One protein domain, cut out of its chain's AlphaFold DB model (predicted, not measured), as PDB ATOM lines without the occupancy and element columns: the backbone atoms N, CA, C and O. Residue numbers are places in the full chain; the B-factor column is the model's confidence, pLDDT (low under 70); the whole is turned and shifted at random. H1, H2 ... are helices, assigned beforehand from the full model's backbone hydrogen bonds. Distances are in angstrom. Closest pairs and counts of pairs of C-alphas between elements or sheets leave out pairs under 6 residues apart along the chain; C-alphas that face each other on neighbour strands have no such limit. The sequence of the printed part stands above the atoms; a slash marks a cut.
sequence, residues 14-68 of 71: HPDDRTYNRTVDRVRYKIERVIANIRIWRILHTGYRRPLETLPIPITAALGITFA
ATOM      1  N   HIS A  14     121.649 147.212 112.794       89.25
ATOM      2  CA  HIS A  14     121.077 147.522 111.489       89.25
ATOM      3  C   HIS A  14     121.071 146.269 110.585       89.25
ATOM      4  O   HIS A  14     122.036 145.495 110.619       89.25
ATOM      5  N   PRO A  15     120.024 146.028 109.771       89.19
ATOM      6  CA  PRO A  15     119.962 144.862 108.883       89.19
ATOM      7  C   PRO A  15     121.170 144.748 107.940       89.19
ATOM      8  O   PRO A  15     121.695 143.650 107.729       89.19
ATOM      9  N   ASP A  16     121.670 145.881 107.445       90.06
ATOM     10  CA  ASP A  16     122.857 145.915 106.582       90.06
ATOM     11  C   ASP A  16     124.126 145.541 107.348       90.06
ATOM     12  O   ASP A  16     124.940 144.759 106.859       90.06
ATOM     13  N   ASP A  17     124.259 146.002 108.594       91.19
ATOM     14  CA  ASP A  17     125.382 145.637 109.460       91.19
ATOM     15  C   ASP A  17     125.347 144.149 109.812       91.19
ATOM     16  O   ASP A  17     126.388 143.496 109.881       91.19
ATOM     17  N   ARG A  18     124.151 143.572 109.975       89.56
ATOM     18  CA  ARG A  18     123.981 142.126 110.157       89.56
ATOM     19  C   ARG A  18     124.435 141.352 108.916       89.56
ATOM     20  O   ARG A  18     125.097 140.323 109.056       89.56
ATOM     21  N   THR A  19     124.105 141.831 107.719       93.12
ATOM     22  CA  THR A  19     124.508 141.201 106.448       93.12
ATOM     23  C   THR A  19     126.018 141.306 106.223       93.12
ATOM     24  O   THR A  19     126.670 140.313 105.873       93.12
ATOM     25  N   TYR A  20     126.592 142.472 106.514       91.81
ATOM     26  CA  TYR A  20     128.034 142.702 106.506       91.81
ATOM     27  C   TYR A  20     128.753 141.770 107.490       91.81
ATOM     28  O   TYR A  20     129.629 141.007 107.081       91.81
ATOM     29  N   ASN A  21     128.322 141.737 108.756       93.25
ATOM     30  CA  ASN A  21     128.916 140.876 109.781       93.25
ATOM     31  C   ASN A  21     128.870 139.405 109.376       93.25
ATOM     32  O   ASN A  21     129.877 138.718 109.473       93.25
ATOM     33  N   ARG A  22     127.747 138.934 108.821       92.75
ATOM     34  CA  ARG A  22     127.627 137.549 108.340       92.75
ATOM     35  C   ARG A  22     128.637 137.219 107.239       92.75
ATOM     36  O   ARG A  22     129.116 136.087 107.162       92.75
ATOM     37  N   THR A  23     128.954 138.185 106.383       93.06
ATOM     38  CA  THR A  23     129.963 138.029 105.328       93.06
ATOM     39  C   THR A  23     131.368 137.959 105.924       93.06
ATOM     40  O   THR A  23     132.126 137.048 105.589       93.06
ATOM     41  N   VAL A  24     131.681 138.849 106.869       91.50
ATOM     42  CA  VAL A  24     132.954 138.846 107.608       91.50
ATOM     43  C   VAL A  24     133.139 137.539 108.389       91.50
ATOM     44  O   VAL A  24     134.182 136.892 108.278       91.50
ATOM     45  N   ASP A  25     132.108 137.089 109.100       91.06
ATOM     46  CA  ASP A  25     132.139 135.873 109.916       91.06
ATOM     47  C   ASP A  25     132.345 134.610 109.066       91.06
ATOM     48  O   ASP A  25     133.073 133.701 109.470       91.06
ATOM     49  N   ARG A  26     131.785 134.554 107.846       90.81
ATOM     50  CA  ARG A  26     132.025 133.446 106.897       90.81
ATOM     51  C   ARG A  26     133.497 133.307 106.512       90.81
ATOM     52  O   ARG A  26     133.965 132.182 106.331       90.81
ATOM     53  N   VAL A  27     134.212 134.422 106.363       90.19
ATOM     54  CA  VAL A  27     135.654 134.418 106.074       90.19
ATOM     55  C   VAL A  27     136.437 134.060 107.337       90.19
ATOM     56  O   VAL A  27     137.268 133.149 107.306       90.19
ATOM     57  N   ARG A  28     136.116 134.704 108.467       89.25
ATOM     58  CA  ARG A  28     136.779 134.491 109.762       89.25
ATOM     59  C   ARG A  28     136.732 133.030 110.204       89.25
ATOM     60  O   ARG A  28     137.763 132.470 110.564       89.25
ATOM     61  N   TYR A  29     135.573 132.389 110.072       91.00
ATOM     62  CA  TYR A  29     135.378 130.984 110.420       91.00
ATOM     63  C   TYR A  29     136.334 130.037 109.683       91.00
ATOM     64  O   TYR A  29     136.907 129.122 110.277       91.00
ATOM     65  N   LYS A  30     136.520 130.248 108.374       89.44
ATOM     66  CA  LYS A  30     137.416 129.416 107.560       89.44
ATOM     67  C   LYS A  30     138.864 129.576 108.017       89.44
ATOM     68  O   LYS A  30     139.555 128.573 108.176       89.44
ATOM     69  N   ILE A  31     139.288 130.813 108.276       87.00
ATOM     70  CA  ILE A  31     140.637 131.132 108.760       87.00
ATOM     71  C   ILE A  31     140.883 130.488 110.129       87.00
ATOM     72  O   ILE A  31     141.871 129.777 110.304       87.00
ATOM     73  N   GLU A  32     139.971 130.665 111.087       87.06
ATOM     74  CA  GLU A  32     140.097 130.081 112.428       87.06
ATOM     75  C   GLU A  32     140.151 128.552 112.386       87.06
ATOM     76  O   GLU A  32     140.971 127.946 113.075       87.06
ATOM     77  N   ARG A  33     139.344 127.917 111.527       86.81
ATOM     78  CA  ARG A  33     139.378 126.465 111.319       86.81
ATOM     79  C   ARG A  33     140.721 126.004 110.737       86.81
ATOM     80  O   ARG A  33     141.228 124.962 111.151       86.81
ATOM     81  N   VAL A  34     141.314 126.751 109.803       83.62
ATOM     82  CA  VAL A  34     142.661 126.457 109.275       83.62
ATOM     83  C   VAL A  34     143.709 126.585 110.383       83.62
ATOM     84  O   VAL A  34     144.473 125.646 110.598       83.62
ATOM     85  N   ILE A  35     143.693 127.679 111.150       85.25
ATOM     86  CA  ILE A  35     144.621 127.900 112.271       85.25
ATOM     87  C   ILE A  35     144.488 126.793 113.323       85.25
ATOM     88  O   ILE A  35     145.497 126.267 113.788       85.25
ATOM     89  N   ALA A  36     143.263 126.407 113.684       85.19
ATOM     90  CA  ALA A  36     143.013 125.332 114.640       85.19
ATOM     91  C   ALA A  36     143.566 123.988 114.143       85.19
ATOM     92  O   ALA A  36     144.234 123.282 114.896       85.19
ATOM     93  N   ASN A  37     143.361 123.656 112.865       79.75
ATOM     94  CA  ASN A  37     143.905 122.433 112.273       79.75
ATOM     95  C   ASN A  37     145.440 122.425 112.198       79.75
ATOM     96  O   ASN A  37     146.043 121.358 112.328       79.75
ATOM     97  N   ILE A  38     146.069 123.589 112.002       78.62
ATOM     98  CA  ILE A  38     147.530 123.745 112.051       78.62
ATOM     99  C   ILE A  38     148.034 123.591 113.492       78.62
ATOM    100  O   ILE A  38     148.959 122.821 113.728       78.62
ATOM    101  N   ARG A  39     147.403 124.262 114.468       78.25
ATOM    102  CA  ARG A  39     147.781 124.188 115.894       78.25
ATOM    103  C   ARG A  39     147.647 122.787 116.482       78.25
ATOM    104  O   ARG A  39     148.477 122.389 117.287       78.25
ATOM    105  N   ILE A  40     146.623 122.039 116.075       77.25
ATOM    106  CA  ILE A  40     146.404 120.642 116.492       77.25
ATOM    107  C   ILE A  40     147.321 119.686 115.701       77.25
ATOM    108  O   ILE A  40     147.209 118.471 115.807       77.25
ATOM    109  N   TRP A  41     148.235 120.223 114.881       67.19
ATOM    110  CA  TRP A  41     149.148 119.483 114.012       67.19
ATOM    111  C   TRP A  41     148.445 118.558 113.018       67.19
ATOM    112  O   TRP A  41     149.110 117.840 112.291       67.19
ATOM    113  N   ARG A  42     147.113 118.573 112.902       63.34
ATOM    114  CA  ARG A  42     146.350 117.568 112.149       63.34
ATOM    115  C   ARG A  42     146.607 117.636 110.643       63.34
ATOM    116  O   ARG A  42     146.703 116.588 110.010       63.34
ATOM    117  N   ILE A  43     146.767 118.841 110.086       61.59
ATOM    118  CA  ILE A  43     147.165 119.054 108.676       61.59
ATOM    119  C   ILE A  43     148.627 118.649 108.427       61.59
ATOM    120  O   ILE A  43     148.966 118.252 107.320       61.59
ATOM    121  N   LEU A  44     149.483 118.731 109.448       64.88
ATOM    122  CA  LEU A  44     150.909 118.407 109.338       64.88
ATOM    123  C   LEU A  44     151.193 116.918 109.636       64.88
ATOM    124  O   LEU A  44     152.107 116.336 109.067       64.88
ATOM    125  N   HIS A  45     150.382 116.296 110.497       60.88
ATOM    126  CA  HIS A  45     150.483 114.912 110.975       60.88
ATOM    127  C   HIS A  45     149.707 113.922 110.101       60.88
ATOM    128  O   HIS A  45     150.010 112.728 110.103       60.88
ATOM    129  N   THR A  46     148.719 114.371 109.315       62.22
ATOM    130  CA  THR A  46     148.340 113.599 108.123       62.22
ATOM    131  C   THR A  46     149.533 113.670 107.183       62.22
ATOM    132  O   THR A  46     149.632 114.587 106.379       62.22
ATOM    133  N   GLY A  47     150.488 112.755 107.394       61.06
ATOM    134  CA  GLY A  47     151.801 112.782 106.773       61.06
ATOM    135  C   GLY A  47     151.662 113.114 105.301       61.06
ATOM    136  O   GLY A  47     150.903 112.461 104.577       61.06
ATOM    137  N   TYR A  48     152.328 114.187 104.895       68.38
ATOM    138  CA  TYR A  48     152.342 114.636 103.519       68.38
ATOM    139  C   TYR A  48     152.780 113.465 102.630       68.38
ATOM    140  O   TYR A  48     153.933 113.050 102.655       68.38
ATOM    141  N   ARG A  49     151.835 112.875 101.885       72.25
ATOM    142  CA  ARG A  49     152.059 111.645 101.095       72.25
ATOM    143  C   ARG A  49     152.778 111.892  99.766       72.25
ATOM    144  O   ARG A  49     152.861 110.993  98.935       72.25
ATOM    145  N   ARG A  50     153.205 113.124  99.511       73.62
ATOM    146  CA  ARG A  50     153.845 113.536  98.263       73.62
ATOM    147  C   ARG A  50     155.348 113.736  98.502       73.62
ATOM    148  O   ARG A  50     155.746 113.968  99.642       73.62
ATOM    149  N   PRO A  51     156.181 113.644  97.454       83.50
ATOM    150  CA  PRO A  51     157.613 113.912  97.560       83.50
ATOM    151  C   PRO A  51     157.884 115.270  98.218       83.50
ATOM    152  O   PRO A  51     157.247 116.260  97.857       83.50
ATOM    153  N   LEU A  52     158.820 115.333  99.172       79.75
ATOM    154  CA  LEU A  52     159.124 116.555  99.937       79.75
ATOM    155  C   LEU A  52     159.523 117.741  99.043       79.75
ATOM    156  O   LEU A  52     159.231 118.883  99.377       79.75
ATOM    157  N   GLU A  53     160.105 117.471  97.876       84.12
ATOM    158  CA  GLU A  53     160.399 118.460  96.826       84.12
ATOM    159  C   GLU A  53     159.154 119.220  96.329       84.12
ATOM    160  O   GLU A  53     159.258 120.355  95.871       84.12
ATOM    161  N   THR A  54     157.959 118.636  96.469       82.81
ATOM    162  CA  THR A  54     156.685 119.258  96.070       82.81
ATOM    163  C   THR A  54     155.996 120.017  97.205       82.81
ATOM    164  O   THR A  54     155.013 120.719  96.960       82.81
ATOM    165  N   LEU A  55     156.520 119.938  98.435       80.12
ATOM    166  CA  LEU A  55     155.980 120.614  99.619       80.12
ATOM    167  C   LEU A  55     155.923 122.156  99.507       80.12
ATOM    168  O   LEU A  55     154.952 122.736 100.002       80.12
ATOM    169  N   PRO A  56     156.874 122.851  98.846       85.06
ATOM    170  CA  PRO A  56     156.828 124.311  98.719       85.06
ATOM    171  C   PRO A  56     155.613 124.838  97.942       85.06
ATOM    172  O   PRO A  56     155.148 125.947  98.203       85.06
ATOM    173  N   ILE A  57     155.063 124.049  97.015       81.62
ATOM    174  CA  ILE A  57     153.950 124.445  96.138       81.62
ATOM    175  C   ILE A  57     152.648 124.697  96.929       81.62
ATOM    176  O   ILE A  57     152.119 125.810  96.858       81.62
ATOM    177  N   PRO A  58     152.113 123.738  97.719       80.19
ATOM    178  CA  PRO A  58     150.906 123.962  98.510       80.19
ATOM    179  C   PRO A  58     151.104 125.002  99.620       80.19
ATOM    180  O   PRO A  58     150.159 125.723  99.935       80.19
ATOM    181  N   ILE A  59     152.315 125.125 100.183       80.62
ATOM    182  CA  ILE A  59     152.633 126.173 101.167       80.62
ATOM    183  C   ILE A  59     152.534 127.556 100.511       80.62
ATOM    184  O   ILE A  59     151.834 128.426 101.024       80.62
ATOM    185  N   THR A  60     153.161 127.748  99.348       82.19
ATOM    186  CA  THR A  60     153.125 129.023  98.609       82.19
ATOM    187  C   THR A  60     151.708 129.374  98.160       82.19
ATOM    188  O   THR A  60     151.291 130.521  98.297       82.19
ATOM    189  N   ALA A  61     150.925 128.394  97.702       80.00
ATOM    190  CA  ALA A  61     149.522 128.602  97.345       80.00
ATOM    191  C   ALA A  61     148.669 129.022  98.556       80.00
ATOM    192  O   ALA A  61     147.874 129.959  98.460       80.00
ATOM    193  N   ALA A  62     148.853 128.376  99.713       78.62
ATOM    194  CA  ALA A  62     148.151 128.741 100.943       78.62
ATOM    195  C   ALA A  62     148.538 130.149 101.431       78.62
ATOM    196  O   ALA A  62     147.664 130.920 101.835       78.62
ATOM    197  N   LEU A  63     149.824 130.506 101.347       80.50
ATOM    198  CA  LEU A  63     150.311 131.855 101.645       80.50
ATOM    199  C   LEU A  63     149.722 132.882 100.669       80.50
ATOM    200  O   LEU A  63     149.197 133.896 101.117       80.50
ATOM    201  N   GLY A  64     149.712 132.602  99.366       78.94
ATOM    202  CA  GLY A  64     149.112 133.469  98.350       78.94
ATOM    203  C   GLY A  64     147.626 133.726  98.605       78.94
ATOM    204  O   GLY A  64     147.198 134.871  98.626       78.94
ATOM    205  N   ILE A  65     146.840 132.693  98.915       74.69
ATOM    206  CA  ILE A  65     145.419 132.863  99.271       74.69
ATOM    207  C   ILE A  65     145.254 133.693 100.555       74.69
ATOM    208  O   ILE A  65     144.320 134.484 100.665       74.69
ATOM    209  N   THR A  66     146.151 133.525 101.530       75.31
ATOM    210  CA  THR A  66     146.063 134.212 102.830       75.31
ATOM    211  C   THR A  66     146.489 135.679 102.747       75.31
ATOM    212  O   THR A  66     145.882 136.523 103.405       75.31
ATOM    213  N   PHE A  67     147.516 135.987 101.952       76.56
ATOM    214  CA  PHE A  67     148.165 137.300 101.923       76.56
ATOM    215  C   PHE A  67     147.863 138.122 100.659       76.56
ATOM    216  O   PHE A  67     147.809 139.342 100.762       76.56
ATOM    217  N   ALA A  68     147.595 137.511  99.500       65.56
ATOM    218  CA  ALA A  68     147.237 138.249  98.278       65.56
ATOM    219  C   ALA A  68     145.766 138.705  98.249       65.56
ATOM    220  O   ALA A  68     145.419 139.605  97.500       65.56
TER     221      ALA A  68
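AT A GLANCE: This is residues 14 to 68 of the 71 residues of an uncharacterized protein of Actinomyces naeslundii (UniProt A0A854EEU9). An open hook: a long, slightly kinked helix, H1, makes the shaft; the short H2 follows at its far end, and the chain then turns back through residues 46 to 55 into H3, which runs back with a gap between it and H1. The 55 printed residues hold three named helices, H1, H2, H3 in that order, and no named strand: all helix. The outline is a rod of 51 by 24 by 13 A, only just extended, close to loose, with a radius of gyration of the C-alphas of 15.6 A.

HOW THE PARTS SIT: H1, residues 15 to 39, has a kink of 25 degrees near residue 26. It is close to but not clearly touching H2, residues 42 to 45; their closest C-alphas, of Asn 37 and Ile 43, are 5.9 A apart. H3, residues 56 to 68, is apart from both. Every O i to N i+4 pair is within hydrogen-bond range in H3, and 20 of 21 in H1; H2 is too short for such a pair.

IN THESE COORDINATES: H1 measures 35.4 A from C-alpha 15 at (119.962, 144.862, 108.883) to C-alpha 39, H2 5.1 A, and H3 16.9 A, ending at C-alpha 68 at (147.237, 138.249, 98.278).

THE WHOLE: The C-alphas farthest apart, of His 14 and Pro 51, are 51.6 A apart. The printed part has no cut; the link H1 to H2 is tight, H2 to H3 short. The pLDDT is under 70 at residues 41 to 48 and 68.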